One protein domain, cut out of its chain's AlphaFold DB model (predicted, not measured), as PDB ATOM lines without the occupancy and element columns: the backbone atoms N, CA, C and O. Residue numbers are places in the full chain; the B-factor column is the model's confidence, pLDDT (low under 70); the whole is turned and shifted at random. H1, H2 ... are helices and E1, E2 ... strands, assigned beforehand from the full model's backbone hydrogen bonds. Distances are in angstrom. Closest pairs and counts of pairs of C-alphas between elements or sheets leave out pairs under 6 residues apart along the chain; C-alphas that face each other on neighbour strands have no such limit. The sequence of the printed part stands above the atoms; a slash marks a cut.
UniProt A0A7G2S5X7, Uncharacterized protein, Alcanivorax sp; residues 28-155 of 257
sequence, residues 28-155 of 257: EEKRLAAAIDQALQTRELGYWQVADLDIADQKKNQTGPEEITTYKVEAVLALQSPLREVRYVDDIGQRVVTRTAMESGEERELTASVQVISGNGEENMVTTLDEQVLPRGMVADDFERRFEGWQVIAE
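AT A GLANCE: This is residues 28 to 155 of the 257 residues of an uncharacterized protein of Alcanivorax sp (UniProt A0A7G2S5X7). Two lobes lie end to end: in the larger, a strongly twisted sheet of E1, E2, E5 and E6 curls round helix H1; in the smaller, the sheet of E3, E4 and E7 is grazed by short H2. The printed part has 128 residues, with two named helices and seven named strands, in the order H1 E1 E2 E3 E4 E5 E6 H2 E7. The larger sheet, in order E1, E2, E5, E6, is antiparallel; the smaller, E3, E4, E7, is mixed. The class is mixed, helices and strands; the whole is a loose rod of 62 by 25 by 19 A, with a radius of gyration of the C-alphas of 18.8 A.

IN THESE COORDINATES: H1, residues 28 to 42, begins with C-alpha 28 at (183.083, 131.323, 189.536) and is 21.3 A long. E1, residues 48 to 63, is 33.6 A long and bends by 90 degrees at residue 52. E2 is residues 66 to 79, 36.1 A; E3 is 83 to 90; E4 is 95 to 102. E5 is residues 107 to 119, 35.9 A; E6 is 122 to 129; H2 is 140 to 146. E7, residues 151 to 154, ends with C-alpha 154 at (180.919, 160.072, 157.840).

HOW THE PARTS SIT: H1 is on one face of the larger sheet, two layers, helix and sheet; its closest C-alphas to E1 are Asp 37 and Gln 49, 5.9 A. Hairpin E1 and E2 has N 54 and O 74 within hydrogen-bond range, 2.9 A; E2 and E5 have N 71 and O 114, 2.8 A; hairpin E5 and E6 has N 115 and O 126, 2.8 A. Hairpin E3 and E4 has N 85 and O 99, 2.8 A; parallel E4 and E7 have N 98 and O 153, 2.8 A. H2 only grazes this sheet; the closest C-alphas of E3 and H2 are Arg 84 and Ala 140, 7.3 A. H1 and H2 are apart; in both, every O i to N i+4 pair is within hydrogen-bond range.

THE WHOLE: The farthest C-alphas, Gly 64 and Gly 93, are 62.0 A apart. The printed part has no cut and no long link. Its mean pLDDT is 91.5, and no printed residue is under 70.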
ATOM      1  N   GLU A  28     182.893 130.078 188.792       92.06
ATOM      2  CA  GLU A  28     183.083 131.323 189.536       92.06
ATOM      3  C   GLU A  28     183.336 132.483 188.571       92.06
ATOM      4  O   GLU A  28     182.664 133.501 188.671       92.06
ATOM      5  N   GLU A  29     184.196 132.303 187.568       92.38
ATOM      6  CA  GLU A  29     184.429 133.297 186.510       92.38
ATOM      7  C   GLU A  29     183.133 133.640 185.770       92.38
ATOM      8  O   GLU A  29     182.824 134.812 185.584       92.38
ATOM      9  N   LYS A  30     182.309 132.638 185.436       93.12
ATOM     10  CA  LYS A  30     180.983 132.852 184.823       93.12
ATOM     11  C   LYS A  30     180.063 133.683 185.706       93.12
ATOM     12  O   LYS A  30     179.317 134.523 185.209       93.12
ATOM     13  N   ARG A  31     180.111 133.450 187.020       93.06
ATOM     14  CA  ARG A  31     179.332 134.205 188.004       93.06
ATOM     15  C   ARG A  31     179.819 135.653 188.113       93.06
ATOM     16  O   ARG A  31     178.993 136.558 188.166       93.06
ATOM     17  N   LEU A  32     181.132 135.879 188.119       95.00
ATOM     18  CA  LEU A  32     181.718 137.222 188.175       95.00
ATOM     19  C   LEU A  32     181.487 137.998 186.871       95.00
ATOM     20  O   LEU A  32     181.113 139.167 186.927       95.00
ATOM     21  N   ALA A  33     181.610 137.343 185.716       94.81
ATOM     22  CA  ALA A  33     181.291 137.926 184.416       94.81
ATOM     23  C   ALA A  33     179.830 138.377 184.350       94.81
ATOM     24  O   ALA A  33     179.560 139.512 183.971       94.81
ATOM     25  N   ALA A  34     178.902 137.555 184.855       93.88
ATOM     26  CA  ALA A  34     177.494 137.926 184.957       93.88
ATOM     27  C   ALA A  34     177.267 139.213 185.769       93.88
ATOM     28  O   ALA A  34     176.453 140.060 185.399       93.88
ATOM     29  N   ALA A  35     177.996 139.370 186.877       94.50
ATOM     30  CA  ALA A  35     177.921 140.561 187.716       94.50
ATOM     31  C   ALA A  35     178.522 141.805 187.036       94.50
ATOM     32  O   ALA A  35     178.072 142.923 187.304       94.50
ATOM     33  N   ILE A  36     179.523 141.632 186.167       95.25
ATOM     34  CA  ILE A  36     180.095 142.708 185.347       95.25
ATOM     35  C   ILE A  36     179.139 143.096 184.224       95.25
ATOM     36  O   ILE A  36     178.849 144.281 184.091       95.25
ATOM     37  N   ASP A  37     178.585 142.138 183.481       94.81
ATOM     38  CA  ASP A  37     177.603 142.400 182.420       94.81
ATOM     39  C   ASP A  37     176.380 143.145 182.963       94.81
ATOM     40  O   ASP A  37     175.918 144.128 182.379       94.81
ATOM     41  N   GLN A  38     175.879 142.735 184.132       94.25
ATOM     42  CA  GLN A  38     174.799 143.452 184.802       94.25
ATOM     43  C   GLN A  38     175.217 144.882 185.174       94.25
ATOM     44  O   GLN A  38     174.442 145.820 184.979       94.25
ATOM     45  N   ALA A  39     176.433 145.075 185.691       94.25
ATOM     46  CA  ALA A  39     176.934 146.405 186.017       94.25
ATOM     47  C   ALA A  39     177.074 147.289 184.765       94.25
ATOM     48  O   ALA A  39     176.628 148.436 184.796       94.25
ATOM     49  N   LEU A  40     177.589 146.753 183.654       93.38
ATOM     50  CA  LEU A  40     177.670 147.441 182.362       93.38
ATOM     51  C   LEU A  40     176.278 147.878 181.883       93.38
ATOM     52  O   LEU A  40     176.078 149.044 181.550       93.38
ATOM     53  N   GLN A  41     175.279 146.993 181.944       91.69
ATOM     54  CA  GLN A  41     173.894 147.325 181.590       91.69
ATOM     55  C   GLN A  41     173.322 148.459 182.449       91.69
ATOM     56  O   GLN A  41     172.725 149.392 181.915       91.69
ATOM     57  N   THR A  42     173.527 148.422 183.772       91.75
ATOM     58  CA  THR A  42     173.018 149.472 184.677       91.75
ATOM     59  C   THR A  42     173.641 150.849 184.445       91.75
ATOM     60  O   THR A  42     173.081 151.846 184.895       91.75
ATOM     61  N   ARG A  43     174.784 150.907 183.755       89.31
ATOM     62  CA  ARG A  43     175.531 152.136 183.457       89.31
ATOM     63  C   ARG A  43     175.416 152.567 181.996       89.31
ATOM     64  O   ARG A  43     176.220 153.368 181.544       89.31
ATOM     65  N   GLU A  44     174.431 152.035 181.269       88.31
ATOM     66  CA  GLU A  44     174.206 152.330 179.844       88.31
ATOM     67  C   GLU A  44     175.374 151.887 178.936       88.31
ATOM     68  O   GLU A  44     175.538 152.374 177.824       88.31
ATOM     69  N   LEU A  45     176.167 150.907 179.387       89.56
ATOM     70  CA  LEU A  45     177.282 150.294 178.655       89.56
ATOM     71  C   LEU A  45     176.956 148.862 178.205       89.56
ATOM     72  O   LEU A  45     177.853 148.067 177.942       89.56
ATOM     73  N   GLY A  46     175.669 148.511 178.109       87.88
ATOM     74  CA  GLY A  46     175.203 147.152 177.785       87.88
ATOM     75  C   GLY A  46     175.552 146.650 176.376       87.88
ATOM     76  O   GLY A  46     175.228 145.515 176.037       87.88
ATOM     77  N   TYR A  47     176.194 147.483 175.556       90.12
ATOM     78  CA  TYR A  47     176.771 147.114 174.263       90.12
ATOM     79  C   TYR A  47     178.163 146.472 174.379       90.12
ATOM     80  O   TYR A  47     178.667 145.931 173.395       90.12
ATOM     81  N   TRP A  48     178.762 146.496 175.569       92.75
ATOM     82  CA  TRP A  48     179.901 145.664 175.938       92.75
ATOM     83  C   TRP A  48     179.420 144.385 176.616       92.75
ATOM     84  O   TRP A  48     178.487 144.422 177.418       92.75
ATOM     85  N   GLN A  49     180.074 143.264 176.318       92.94
ATOM     86  CA  GLN A  49     179.841 141.990 177.001       92.94
ATOM     87  C   GLN A  49     181.159 141.337 177.376       92.94
ATOM     88  O   GLN A  49     182.119 141.417 176.611       92.94
ATOM     89  N   VAL A  50     181.201 140.661 178.519       94.62
ATOM     90  CA  VAL A  50     182.373 139.885 178.933       94.62
ATOM     91  C   VAL A  50     182.536 138.665 178.020       94.62
ATOM     92  O   VAL A  50     181.703 137.759 178.008       94.62
ATOM     93  N   ALA A  51     183.626 138.639 177.257       92.62
ATOM     94  CA  ALA A  51     184.033 137.514 176.421       92.62
ATOM     95  C   ALA A  51     184.890 136.508 177.203       92.62
ATOM     96  O   ALA A  51     184.713 135.296 177.047       92.62
ATOM     97  N   ASP A  52     185.778 137.017 178.059       93.56
ATOM     98  CA  ASP A  52     186.637 136.223 178.938       93.56
ATOM     99  C   ASP A  52     186.911 136.951 180.259       93.56
ATOM    100  O   ASP A  52     186.746 138.172 180.349       93.56
ATOM    101  N   LEU A  53     187.302 136.214 181.299       95.19
ATOM    102  CA  LEU A  53     187.583 136.790 182.613       95.19
ATOM    103  C   LEU A  53     188.592 135.963 183.396       95.19
ATOM    104  O   LEU A  53     188.353 134.789 183.673       95.19
ATOM    105  N   ASP A  54     189.617 136.649 183.895       93.75
ATOM    106  CA  ASP A  54     190.611 136.108 184.809       93.75
ATOM    107  C   ASP A  54     190.497 136.740 186.203       93.75
ATOM    108  O   ASP A  54     190.280 137.945 186.374       93.75
ATOM    109  N   ILE A  55     190.665 135.921 187.245       95.12
ATOM    110  CA  ILE A  55     190.707 136.387 188.637       95.12
ATOM    111  C   ILE A  55     192.156 136.717 189.003       95.12
ATOM    112  O   ILE A  55     192.955 135.828 189.293       95.12
ATOM    113  N   ALA A  56     192.480 138.008 189.040       92.50
ATOM    114  CA  ALA A  56     193.817 138.500 189.364       92.50
ATOM    115  C   ALA A  56     194.142 138.413 190.869       92.50
ATOM    116  O   ALA A  56     195.282 138.156 191.253       92.50
ATOM    117  N   ASP A  57     193.154 138.647 191.738       93.50
ATOM    118  CA  ASP A  57     193.329 138.595 193.194       93.50
ATOM    119  C   ASP A  57     192.011 138.257 193.900       93.50
ATOM    120  O   ASP A  57     190.922 138.621 193.445       93.50
ATOM    121  N   GLN A  58     192.109 137.607 195.059       93.81
ATOM    122  CA  GLN A  58     190.971 137.284 195.912       93.81
ATOM    123  C   GLN A  58     191.309 137.569 197.372       93.81
ATOM    124  O   GLN A  58     192.233 136.998 197.953       93.81
ATOM    125  N   LYS A  59     190.474 138.387 198.015       94.12
ATOM    126  CA  LYS A  59     190.581 138.692 199.440       94.12
ATOM    127  C   LYS A  59     189.284 138.371 200.162       94.12
ATOM    128  O   LYS A  59     188.228 138.885 199.811       94.12
ATOM    129  N   LYS A  60     189.383 137.588 201.232       92.50
ATOM    130  CA  LYS A  60     188.265 137.298 202.131       92.50
ATOM    131  C   LYS A  60     188.394 138.092 203.418       92.50
ATOM    132  O   LYS A  60     189.454 138.098 204.039       92.50
ATOM    133  N   ASN A  61     187.310 138.740 203.817       90.88
ATOM    134  CA  ASN A  61     187.189 139.435 205.088       90.88
ATOM    135  C   ASN A  61     185.896 139.000 205.773       90.88
ATOM    136  O   ASN A  61     184.904 138.701 205.115       90.88
ATOM    137  N   GLN A  62     185.896 139.014 207.100       87.25
ATOM    138  CA  GLN A  62     184.701 138.760 207.892       87.25
ATOM    139  C   GLN A  62     184.334 140.030 208.656       87.25
ATOM    140  O   GLN A  62     185.173 140.586 209.368       87.25
ATOM    141  N   THR A  63     183.088 140.480 208.510       82.38
ATOM    142  CA  THR A  63     182.570 141.680 209.178       82.38
ATOM    143  C   THR A  63     181.277 141.323 209.902       82.38
ATOM    144  O   THR A  63     180.191 141.342 209.332       82.38
ATOM    145  N   GLY A  64     181.381 140.958 211.183       84.81
ATOM    146  CA  GLY A  64     180.223 140.491 211.951       84.81
ATOM    147  C   GLY A  64     179.660 139.169 211.391       84.81
ATOM    148  O   GLY A  64     180.439 138.230 211.219       84.81
ATOM    149  N   PRO A  65     178.337 139.058 211.141       84.00
ATOM    150  CA  PRO A  65     177.731 137.856 210.560       84.00
ATOM    151  C   PRO A  65     177.948 137.727 209.041       84.00
ATOM    152  O   PRO A  65     177.545 136.715 208.471       84.00
ATOM    153  N   GLU A  66     178.545 138.729 208.391       88.88
ATOM    154  CA  GLU A  66     178.748 138.766 206.942       88.88
ATOM    155  C   GLU A  66     180.171 138.319 206.564       88.88
ATOM    156  O   GLU A  66     181.167 138.755 207.156       88.88
ATOM    157  N   GLU A  67     180.268 137.458 205.551       92.12
ATOM    158  CA  GLU A  67     181.505 137.142 204.835       92.12
ATOM    159  C   GLU A  67     181.561 138.001 203.569       92.12
ATOM    160  O   GLU A  67     180.638 137.991 202.758       92.12
ATOM    161  N   ILE A  68     182.648 138.752 203.397       93.19
ATOM    162  CA  ILE A  68     182.879 139.589 202.222       93.19
ATOM    163  C   ILE A  68     184.067 139.013 201.465       93.19
ATOM    164  O   ILE A  68     185.205 139.063 201.939       93.19
ATOM    165  N   THR A  69     183.813 138.510 200.263       94.38
ATOM    166  CA  THR A  69     184.860 138.106 199.325       94.38
ATOM    167  C   THR A  69     184.995 139.172 198.247       94.38
ATOM    168  O   THR A  69     184.058 139.439 197.506       94.38
ATOM    169  N   THR A  70     186.156 139.812 198.171       96.00
ATOM    170  CA  THR A  70     186.495 140.774 197.120       96.00
ATOM    171  C   THR A  70     187.359 140.090 196.074       96.00
ATOM    172  O   THR A  70     188.445 139.608 196.398       96.00
ATOM    173  N   TYR A  71     186.888 140.092 194.835       96.62
ATOM    174  CA  TYR A  71     187.620 139.646 193.659       96.62
ATOM    175  C   TYR A  71     188.115 140.863 192.895       96.62
ATOM    176  O   TYR A  71     187.325 141.757 192.593       96.62
ATOM    177  N   LYS A  72     189.405 140.894 192.567       96.38
ATOM    178  CA  LYS A  72     189.905 141.735 191.479       96.38
ATOM    179  C   LYS A  72     189.994 140.869 190.244       96.38
ATOM    180  O   LYS A  72     190.536 139.767 190.313       96.38
ATOM    181  N   VAL A  73     189.455 141.371 189.148       95.69
ATOM    182  CA  VAL A  73     189.334 140.616 187.909       95.69
ATOM    183  C   VAL A  73     189.795 141.457 186.734       95.69
ATOM    184  O   VAL A  73     189.633 142.681 186.731       95.69
ATOM    185  N   GLU A  74     190.361 140.773 185.755       95.81
ATOM    186  CA  GLU A  74     190.722 141.304 184.449       95.81
ATOM    187  C   GLU A  74     189.757 140.662 183.453       95.81
ATOM    188  O   GLU A  74     189.756 139.448 183.266       95.81
ATOM    189  N   ALA A  75     188.847 141.462 182.902       94.75
ATOM    190  CA  ALA A  75     187.837 141.002 181.961       94.75
ATOM    191  C   ALA A  75     188.206 141.446 180.547       94.75
ATOM    192  O   ALA A  75     188.562 142.603 180.332       94.75
ATOM    193  N   VAL A  76     188.058 140.553 179.576       95.19
ATOM    194  CA  VAL A  76     188.069 140.903 178.156       95.19
ATOM    195  C   VAL A  76     186.630 141.170 177.753       95.19
ATOM    196  O   VAL A  76     185.782 140.282 177.830       95.19
ATOM    197  N   LEU A  77     186.334 142.398 177.346       94.75
ATOM    198  CA  LEU A  77     185.025 142.781 176.838       94.75
ATOM    199  C   LEU A  77     185.030 142.755 175.318       94.75
ATOM    200  O   LEU A  77     185.908 143.363 174.719       94.75
ATOM    201  N   ALA A  78     184.022 142.147 174.703       93.62
ATOM    202  CA  ALA A  78     183.777 142.226 173.270       93.62
ATOM    203  C   ALA A  78     182.644 143.213 172.975       93.62
ATOM    204  O   ALA A  78     181.552 143.141 173.560       93.62
ATOM    205  N   LEU A  79     182.899 144.120 172.036       93.12
ATOM    206  CA  LEU A  79     181.920 145.091 171.581       93.12
ATOM    207  C   LEU A  79     180.861 144.406 170.710       93.12
ATOM    208  O   LEU A  79     181.179 143.831 169.674       93.12
ATOM    209  N   GLN A  80     179.589 144.486 171.089       90.12
ATOM    210  CA  GLN A  80     178.510 143.824 170.344       90.12
ATOM    211  C   GLN A  80     178.055 144.631 169.123       90.12
ATOM    212  O   GLN A  80     177.705 144.062 168.089       90.12
ATOM    213  N   SER A  81     178.115 145.959 169.214       87.62
ATOM    214  CA  SER A  81     177.646 146.886 168.180       87.62
ATOM    215  C   SER A  81     178.703 147.949 167.910       87.62
ATOM    216  O   SER A  81     179.310 148.424 168.867       87.62
ATOM    217  N   PRO A  82     178.909 148.375 166.651       89.38
ATOM    218  CA  PRO A  82     179.930 149.366 166.339       89.38
ATOM    219  C   PRO A  82     179.678 150.677 167.097       89.38
ATOM    220  O   PRO A  82     178.531 151.112 167.252       89.38
ATOM    221  N   LEU A  83     180.761 151.312 167.542       91.56
ATOM    222  CA  LEU A  83     180.725 152.606 168.213       91.56
ATOM    223  C   LEU A  83     181.037 153.720 167.227       91.56
ATOM    224  O   LEU A  83     182.056 153.704 166.532       91.56
ATOM    225  N   ARG A  84     180.170 154.728 167.221       91.31
ATOM    226  CA  ARG A  84     180.372 155.973 166.486       91.31
ATOM    227  C   ARG A  84     180.784 157.069 167.450       91.31
ATOM    228  O   ARG A  84     180.145 157.279 168.481       91.31
ATOM    229  N   GLU A  85     181.834 157.790 167.102       91.38
ATOM    230  CA  GLU A  85     182.226 159.017 167.783       91.38
ATOM    231  C   GLU A  85     181.669 160.215 167.014       91.38
ATOM    232  O   GLU A  85     181.788 160.298 165.791       91.38
ATOM    233  N   VAL A  86     181.065 161.158 167.738       92.56
ATOM    234  CA  VAL A  86     180.663 162.456 167.185       92.56
ATOM    235  C   VAL A  86     181.890 163.359 167.146       92.56
ATOM    236  O   VAL A  86     182.452 163.676 168.192       92.56
ATOM    237  N   ARG A  87     182.282 163.793 165.948       91.69
ATOM    238  CA  ARG A  87     183.440 164.673 165.726       91.69
ATOM    239  C   ARG A  87     183.039 166.139 165.647       91.69
ATOM    240  O   ARG A  87     183.715 166.995 166.207       91.69
ATOM    241  N   TYR A  88     181.922 166.418 164.986       93.88
ATOM    242  CA  TYR A  88     181.427 167.774 164.783       93.88
ATOM    243  C   TYR A  88     179.898 167.792 164.731       93.88
ATOM    244  O   TYR A  88     179.268 166.839 164.270       93.88
ATOM    245  N   VAL A  89     179.306 168.878 165.229       94.50
ATOM    246  CA  VAL A  89     177.858 169.104 165.262       94.50
ATOM    247  C   VAL A  89     177.583 170.488 164.691       94.50
ATOM    248  O   VAL A  89     178.067 171.484 165.225       94.50
ATOM    249  N   ASP A  90     176.790 170.536 163.626       93.25
ATOM    250  CA  ASP A  90     176.194 171.751 163.077       93.25
ATOM    251  C   ASP A  90     174.719 171.778 163.481       93.25
ATOM    252  O   ASP A  90     173.868 171.126 162.873       93.25
ATOM    253  N   ASP A  91     174.428 172.503 164.554       88.69
ATOM    254  CA  ASP A  91     173.095 172.639 165.130       88.69
ATOM    255  C   ASP A  91     172.137 173.433 164.240       88.69
ATOM    256  O   ASP A  91     170.950 173.111 164.168       88.69
ATOM    257  N   ILE A  92     172.655 174.430 163.523       86.31
ATOM    258  CA  ILE A  92     171.878 175.262 162.603       86.31
ATOM    259  C   ILE A  92     171.463 174.445 161.377       86.31
ATOM    260  O   ILE A  92     170.302 174.484 160.971       86.31
ATOM    261  N   GLY A  93     172.407 173.711 160.787       87.69
ATOM    262  CA  GLY A  93     172.148 172.847 159.635       87.69
ATOM    263  C   GLY A  93     171.485 171.515 159.987       87.69
ATOM    264  O   GLY A  93     171.071 170.805 159.075       87.69
ATOM    265  N   GLN A  94     171.396 171.170 161.277       94.00
ATOM    266  CA  GLN A  94     170.996 169.846 161.771       94.00
ATOM    267  C   GLN A  94     171.832 168.721 161.144       94.00
ATOM    268  O   GLN A  94     171.308 167.735 160.619       94.00
ATOM    269  N   ARG A  95     173.161 168.882 161.181       95.31
ATOM    270  CA  ARG A  95     174.130 167.927 160.625       95.31
ATOM    271  C   ARG A  95     175.097 167.470 161.701       95.31
ATOM    272  O   ARG A  95     175.495 168.240 162.573       95.31
ATOM    273  N   VAL A  96     175.495 166.212 161.635       95.88
ATOM    274  CA  VAL A  96     176.453 165.624 162.566       95.88
ATOM    275  C   VAL A  96     177.488 164.833 161.788       95.88
ATOM    276  O   VAL A  96     177.152 163.994 160.953       95.88
ATOM    277  N   VAL A  97     178.756 165.112 162.068       95.19
ATOM    278  CA  VAL A  97     179.879 164.369 161.504       95.19
ATOM    279  C   VAL A  97     180.319 163.325 162.505       95.19
ATOM    280  O   VAL A  97     180.536 163.614 163.688       95.19
ATOM    281  N   THR A  98     180.465 162.107 162.010       93.94
ATOM    282  CA  THR A  98     180.831 160.947 162.808       93.94
ATOM    283  C   THR A  98     182.046 160.247 162.244       93.94
ATOM    284  O   THR A  98     182.296 160.272 161.041       93.94
ATOM    285  N   ARG A  99     182.766 159.574 163.131       91.19
ATOM    286  CA  ARG A  99     183.822 158.632 162.789       91.19
ATOM    287  C   ARG A  99     183.504 157.294 163.437       91.19
ATOM    288  O   ARG A  99     182.993 157.257 164.559       91.19
ATOM    289  N   THR A 100     183.837 156.195 162.772       86.69
ATOM    290  CA  THR A 100     183.867 154.896 163.446       86.69
ATOM    291  C   THR A 100     184.970 154.898 164.502       86.69
ATOM    292  O   THR A 100     186.156 155.003 164.187       86.69
ATOM    293  N   ALA A 101     184.566 154.818 165.767       87.00
ATOM    294  CA  ALA A 101     185.475 154.737 166.902       87.00
ATOM    295  C   ALA A 101     185.955 153.301 167.122       87.00
ATOM    296  O   ALA A 101     187.092 153.084 167.536       87.00
ATOM    297  N   MET A 102     185.064 152.335 166.875       90.25
ATOM    298  CA  MET A 102     185.326 150.920 167.094       90.25
ATOM    299  C   MET A 102     184.355 150.039 166.319       90.25
ATOM    300  O   MET A 102     183.155 150.324 166.293       90.25
ATOM    301  N   GLU A 103     184.863 148.958 165.738       89.94
ATOM    302  CA  GLU A 103     184.042 147.982 165.025       89.94
ATOM    303  C   GLU A 103     183.451 146.926 165.968       89.94
ATOM    304  O   GLU A 103     184.021 146.592 167.008       89.94
ATOM    305  N   SER A 104     182.298 146.368 165.589       89.38
ATOM    306  CA  SER A 104     181.722 145.224 166.310       89.38
ATOM    307  C   SER A 104     182.704 144.046 166.318       89.38
ATOM    308  O   SER A 104     183.350 143.745 165.312       89.38
ATOM    309  N   GLY A 105     182.812 143.382 167.464       88.75
ATOM    310  CA  GLY A 105     183.748 142.293 167.718       88.75
ATOM    311  C   GLY A 105     185.131 142.738 168.194       88.75
ATOM    312  O   GLY A 105     185.916 141.877 168.578       88.75
ATOM    313  N   GLU A 106     185.451 144.038 168.210       92.50
ATOM    314  CA  GLU A 106     186.679 144.497 168.861       92.50
ATOM    315  C   GLU A 106     186.632 144.276 170.376       92.50
ATOM    316  O   GLU A 106     185.597 144.451 171.027       92.50
ATOM    317  N   GLU A 107     187.789 143.921 170.935       93.75
ATOM    318  CA  GLU A 107     187.930 143.565 172.341       93.75
ATOM    319  C   GLU A 107     188.684 144.632 173.141       93.75
ATOM    320  O   GLU A 107     189.613 145.272 172.635       93.75
ATOM    321  N   ARG A 108     188.309 144.830 174.407       93.56
ATOM    322  CA  ARG A 108     189.007 145.715 175.347       93.56
ATOM    323  C   ARG A 108     189.137 145.065 176.714       93.56
ATOM    324  O   ARG A 108     188.189 144.485 177.229       93.56
ATOM    325  N   GLU A 109     190.312 145.209 177.308       93.69
ATOM    326  CA  GLU A 109     190.552 144.791 178.683       93.69
ATOM    327  C   GLU A 109     189.919 145.790 179.657       93.69
ATOM    328  O   GLU A 109     190.045 147.008 179.500       93.69
ATOM    329  N   LEU A 110     189.251 145.270 180.682       95.06
ATOM    330  CA  LEU A 110     188.637 146.029 181.757       95.06
ATOM    331  C   LEU A 110     189.055 145.431 183.099       95.06
ATOM    332  O   LEU A 110     188.754 144.280 183.410       95.06
ATOM    333  N   THR A 111     189.680 146.246 183.946       94.56
ATOM    334  CA  THR A 111     189.857 145.888 185.355       94.56
ATOM    335  C   THR A 111     188.574 146.175 186.132       94.56
ATOM    336  O   THR A 111     188.017 147.276 186.074       94.56
ATOM    337  N   ALA A 112     188.125 145.196 186.911       94.81
ATOM    338  CA  ALA A 112     186.964 145.334 187.777       94.81
ATOM    339  C   ALA A 112     187.223 144.774 189.181       94.81
ATOM    340  O   ALA A 112     188.134 143.983 189.428       94.81
ATOM    341  N   SER A 113     186.397 145.214 190.126       96.06
ATOM    342  CA  SER A 113     186.352 144.688 191.485       96.06
ATOM    343  C   SER A 113     184.933 144.243 191.791       96.06
ATOM    344  O   SER A 113     184.009 145.056 191.744       96.06
ATOM    345  N   VAL A 114     184.760 142.962 192.102       96.00
ATOM    346  CA  VAL A 114     183.466 142.376 192.454       96.00
ATOM    347  C   VAL A 114     183.508 141.968 193.918       96.00
ATOM    348  O   VAL A 114     184.334 141.154 194.331       96.00
ATOM    349  N   GLN A 115     182.622 142.537 194.727       95.06
ATOM    350  CA  GLN A 115     182.447 142.163 196.125       95.06
ATOM    351  C   GLN A 115     181.217 141.280 196.259       95.06
ATOM    352  O   GLN A 115     180.104 141.723 195.989       95.06
ATOM    353  N   VAL A 116     181.429 140.049 196.710       93.81
ATOM    354  CA  VAL A 116     180.372 139.116 197.093       93.81
ATOM    355  C   VAL A 116     180.209 139.203 198.605       93.81
ATOM    356  O   VAL A 116     181.144 138.905 199.350       93.81
ATOM    357  N   ILE A 117     179.039 139.650 199.048       91.75
ATOM    358  CA  ILE A 117     178.679 139.817 200.456       91.75
ATOM    359  C   ILE A 117     177.656 138.739 200.789       91.75
ATOM    360  O   ILE A 117     176.531 138.775 200.293       91.75
ATOM    361  N   SER A 118     178.042 137.789 201.631       90.81
ATOM    362  CA  SER A 118     177.209 136.655 202.021       90.81
ATOM    363  C   SER A 118     176.868 136.760 203.507       90.81
ATOM    364  O   SER A 118     177.758 136.804 204.356       90.81
ATOM    365  N   GLY A 119     175.580 136.784 203.845       87.06
ATOM    366  CA  GLY A 119     175.127 136.914 205.229       87.06
ATOM    367  C   GLY A 119     173.619 136.745 205.366       87.06
ATOM    368  O   GLY A 119     172.860 137.059 204.459       87.06
ATOM    369  N   ASN A 120     173.167 136.221 206.511       80.31
ATOM    370  CA  ASN A 120     171.740 136.068 206.841       80.31
ATOM    371  C   ASN A 120     170.895 135.293 205.802       80.31
ATOM    372  O   ASN A 120     169.686 135.486 205.721       80.31
ATOM    373  N   GLY A 121     171.514 134.384 205.041       79.06
ATOM    374  CA  GLY A 121     170.840 133.601 203.996       79.06
ATOM    375  C   GLY A 121     170.673 134.331 202.660       79.06
ATOM    376  O   GLY A 121     170.062 133.772 201.753       79.06
ATOM    377  N   GLU A 122     171.228 135.536 202.526       85.12
ATOM    378  CA  GLU A 122     171.249 136.324 201.296       85.12
ATOM    379  C   GLU A 122     172.689 136.484 200.786       85.12
ATOM    380  O   GLU A 122     173.659 136.457 201.551       85.12
ATOM    381  N   GLU A 123     172.822 136.641 199.472       86.56
ATOM    382  CA  GLU A 123     174.076 136.980 198.805       86.56
ATOM    383  C   GLU A 123     173.838 138.223 197.949       86.56
ATOM    384  O   GLU A 123     172.938 138.238 197.109       86.56
ATOM    385  N   ASN A 124     174.637 139.262 198.172       89.00
ATOM    386  CA  ASN A 124     174.611 140.493 197.392       89.00
ATOM    387  C   ASN A 124     175.941 140.664 196.659       89.00
ATOM    388  O   ASN A 124     177.000 140.339 197.199       89.00
ATOM    389  N   MET A 125     175.888 141.214 195.448       92.19
ATOM    390  CA  MET A 125     177.078 141.539 194.667       92.19
ATOM    391  C   MET A 125     177.163 143.036 194.409       92.19
ATOM    392  O   MET A 125     176.187 143.666 194.003       92.19
ATOM    393  N   VAL A 126     178.347 143.598 194.639       93.12
ATOM    394  CA  VAL A 126     178.667 144.990 194.324       93.12
ATOM    395  C   VAL A 126     179.842 145.002 193.360       93.12
ATOM    396  O   VAL A 126     180.925 144.526 193.697       93.12
ATOM    397  N   THR A 127     179.628 145.568 192.177       95.06
ATOM    398  CA  THR A 127     180.628 145.601 191.108       95.06
ATOM    399  C   THR A 127     181.105 147.028 190.854       95.06
ATOM    400  O   THR A 127     180.316 147.932 190.568       95.06
ATOM    401  N   THR A 128     182.417 147.222 190.895       94.44
ATOM    402  CA  THR A 128     183.099 148.458 190.499       94.44
ATOM    403  C   THR A 128     183.887 148.192 189.223       94.44
ATOM    404  O   THR A 128     184.580 147.183 189.138       94.44
ATOM    405  N   LEU A 129     183.791 149.096 188.249       93.62
ATOM    406  CA  LEU A 129     184.430 148.977 186.933       93.62
ATOM    407  C   LEU A 129     185.330 150.199 186.723       93.62
ATOM    408  O   LEU A 129     184.932 151.298 187.117       93.62
ATOM    409  N   ASP A 130     186.498 150.024 186.110       90.75
ATOM    410  CA  ASP A 130     187.328 151.145 185.656       90.75
ATOM    411  C   ASP A 130     186.943 151.572 184.233       90.75
ATOM    412  O   ASP A 130     187.588 151.223 183.254       90.75
ATOM    413  N   GLU A 131     185.852 152.317 184.095       85.88
ATOM    414  CA  GLU A 131     185.296 152.683 182.782       85.88
ATOM    415  C   GLU A 131     186.165 153.653 181.978       85.88
ATOM    416  O   GLU A 131     185.915 153.851 180.791       85.88
ATOM    417  N   GLN A 132     187.185 154.262 182.589       86.44
ATOM    418  CA  GLN A 132     188.039 155.234 181.900       86.44
ATOM    419  C   GLN A 132     188.838 154.604 180.754       86.44
ATOM    420  O   GLN A 132     189.281 155.325 179.862       86.44
ATOM    421  N   VAL A 133     189.007 153.277 180.775       86.31
ATOM    422  CA  VAL A 133     189.685 152.523 179.712       86.31
ATOM    423  C   VAL A 133     188.776 152.227 178.519       86.31
ATOM    424  O   VAL A 133     189.270 151.850 177.457       86.31
ATOM    425  N   LEU A 134     187.457 152.399 178.667       88.38
ATOM    426  CA  LEU A 134     186.516 152.152 177.586       88.38
ATOM    427  C   LEU A 134     186.470 153.358 176.633       88.38
ATOM    428  O   LEU A 134     186.437 154.513 177.072       88.38
ATOM    429  N   PRO A 135     186.478 153.111 175.313       84.88
ATOM    430  CA  PRO A 135     186.403 154.165 174.312       84.88
ATOM    431  C   PRO A 135     185.107 154.965 174.467       84.88
ATOM    432  O   PRO A 135     184.042 154.424 174.768       84.88
ATOM    433  N   ARG A 136     185.186 156.268 174.201       82.44
ATOM    434  CA  ARG A 136     183.992 157.109 174.105       82.44
ATOM    435  C   ARG A 136     183.309 156.863 172.765       82.44
ATOM    436  O   ARG A 136     183.969 156.774 171.736       82.44
ATOM    437  N   GLY A 137     181.985 156.802 172.777       85.12
ATOM    438  CA  GLY A 137     181.190 156.641 171.569       85.12
ATOM    439  C   GLY A 137     179.726 156.395 171.895       85.12
ATOM    440  O   GLY A 137     179.338 156.293 173.058       85.12
ATOM    441  N   MET A 138     178.918 156.320 170.848       89.19
ATOM    442  CA  MET A 138     177.506 155.970 170.906       89.19
ATOM    443  C   MET A 138     177.245 154.818 169.943       89.19
ATOM    444  O   MET A 138     177.760 154.803 168.822       89.19
ATOM    445  N   VAL A 139     176.432 153.860 170.376       89.94
ATOM    446  CA  VAL A 139     175.898 152.825 169.486       89.94
ATOM    447  C   VAL A 139     174.839 153.411 168.555       89.94
ATOM    448  O   VAL A 139     174.285 154.477 168.828       89.94
ATOM    449  N   ALA A 140     174.560 152.711 167.454       86.06
ATOM    450  CA  ALA A 140     173.625 153.158 166.421       86.06
ATOM    451  C   ALA A 140     172.261 153.591 166.990       86.06
ATOM    452  O   ALA A 140     171.828 154.703 166.713       86.06
ATOM    453  N   ASP A 141     171.648 152.786 167.860       84.75
ATOM    454  CA  ASP A 141     170.318 153.075 168.419       84.75
ATOM    455  C   ASP A 141     170.286 154.380 169.237       84.75
ATOM    456  O   ASP A 141     169.384 155.212 169.096       84.75
ATOM    457  N   ASP A 142     171.296 154.599 170.084       88.19
ATOM    458  CA  ASP A 142     171.420 155.831 170.871       88.19
ATOM    459  C   ASP A 142     171.711 157.040 169.986       88.19
ATOM    460  O   ASP A 142     171.244 158.151 170.254       88.19
ATOM    461  N   PHE A 143     172.471 156.815 168.918       89.69
ATOM    462  CA  PHE A 143     172.777 157.821 167.921       89.69
ATOM    463  C   PHE A 143     171.539 158.270 167.156       89.69
ATOM    464  O   PHE A 143     171.258 159.467 167.114       89.69
ATOM    465  N   GLU A 144     170.777 157.326 166.614       88.31
ATOM    466  CA  GLU A 144     169.546 157.586 165.869       88.31
ATOM    467  C   GLU A 144     168.511 158.308 166.730       88.31
ATOM    468  O   GLU A 144     167.888 159.262 166.275       88.31
ATOM    469  N   ARG A 145     168.389 157.924 168.006       91.44
ATOM    470  CA  ARG A 145     167.509 158.602 168.965       91.44
ATOM    471  C   ARG A 145     167.959 160.029 169.278       91.44
ATOM    472  O   ARG A 145     167.123 160.911 169.455       91.44
ATOM    473  N   ARG A 146     169.267 160.270 169.409       91.81
ATOM    474  CA  ARG A 146     169.806 161.597 169.751       91.81
ATOM    475  C   ARG A 146     169.754 162.570 168.577       91.81
ATOM    476  O   ARG A 146     169.495 163.753 168.786       91.81
ATOM    477  N   PHE A 147     170.039 162.080 167.379       93.88
ATOM    478  CA  PHE A 147     170.150 162.863 166.151       93.88
ATOM    479  C   PHE A 147     169.009 162.529 165.182       93.88
ATOM    480  O   PHE A 147     169.194 162.488 163.967       93.88
ATOM    481  N   GLU A 148     167.816 162.277 165.724       94.69
ATOM    482  CA  GLU A 148     166.640 161.920 164.934       94.69
ATOM    483  C   GLU A 148     166.322 163.029 163.919       94.69
ATOM    484  O   GLU A 148     166.112 164.187 164.280       94.69
ATOM    485  N   GLY A 149     166.307 162.672 162.632       93.56
ATOM    486  CA  GLY A 149     166.056 163.608 161.531       93.56
ATOM    487  C   GLY A 149     167.247 164.482 161.127       93.56
ATOM    488  O   GLY A 149     167.112 165.269 160.194       93.56
ATOM    489  N   TRP A 150     168.405 164.342 161.778       96.62
ATOM    490  CA  TRP A 150     169.627 165.047 161.394       96.62
ATOM    491  C   TRP A 150     170.332 164.324 160.247       96.62
ATOM    492  O   TRP A 150     170.282 163.097 160.130       96.62
ATOM    493  N   GLN A 151     171.047 165.080 159.417       94.50
ATOM    494  CA  GLN A 151     171.929 164.493 158.414       94.50
ATOM    495  C   GLN A 151     173.191 163.953 159.091       94.50
ATOM    496  O   GLN A 151     173.911 164.688 159.771       94.50
ATOM    497  N   VAL A 152     173.480 162.674 158.869       93.62
ATOM    498  CA  VAL A 152     174.679 162.009 159.385       93.62
ATOM    499  C   VAL A 152     175.716 161.939 158.278       93.62
ATOM    500  O   VAL A 152     175.442 161.400 157.210       93.62
ATOM    501  N   ILE A 153     176.897 162.484 158.541       94.44
ATOM    502  CA  ILE A 153     178.014 162.551 157.601       94.44
ATOM    503  C   ILE A 153     179.166 161.733 158.191       94.44
ATOM    504  O   ILE A 153     179.517 161.902 159.359       94.44
ATOM    505  N   ALA A 154     179.736 160.816 157.415       92.25
ATOM    506  CA  ALA A 154     180.919 160.072 157.840       92.25
ATOM    507  C   ALA A 154     182.187 160.881 157.521       92.25
ATOM    508  O   ALA A 154     182.259 161.514 156.473       92.25
ATOM    509  N   GLU A 155     183.177 160.886 158.412       91.75
ATOM    510  CA  GLU A 155     184.433 161.646 158.251       91.75
ATOM    511  C   GLU A 155     185.192 161.286 156.956       91.75
ATOM    512  O   GLU A 155     185.872 162.127 156.380       91.75
TER     513      GLU A 155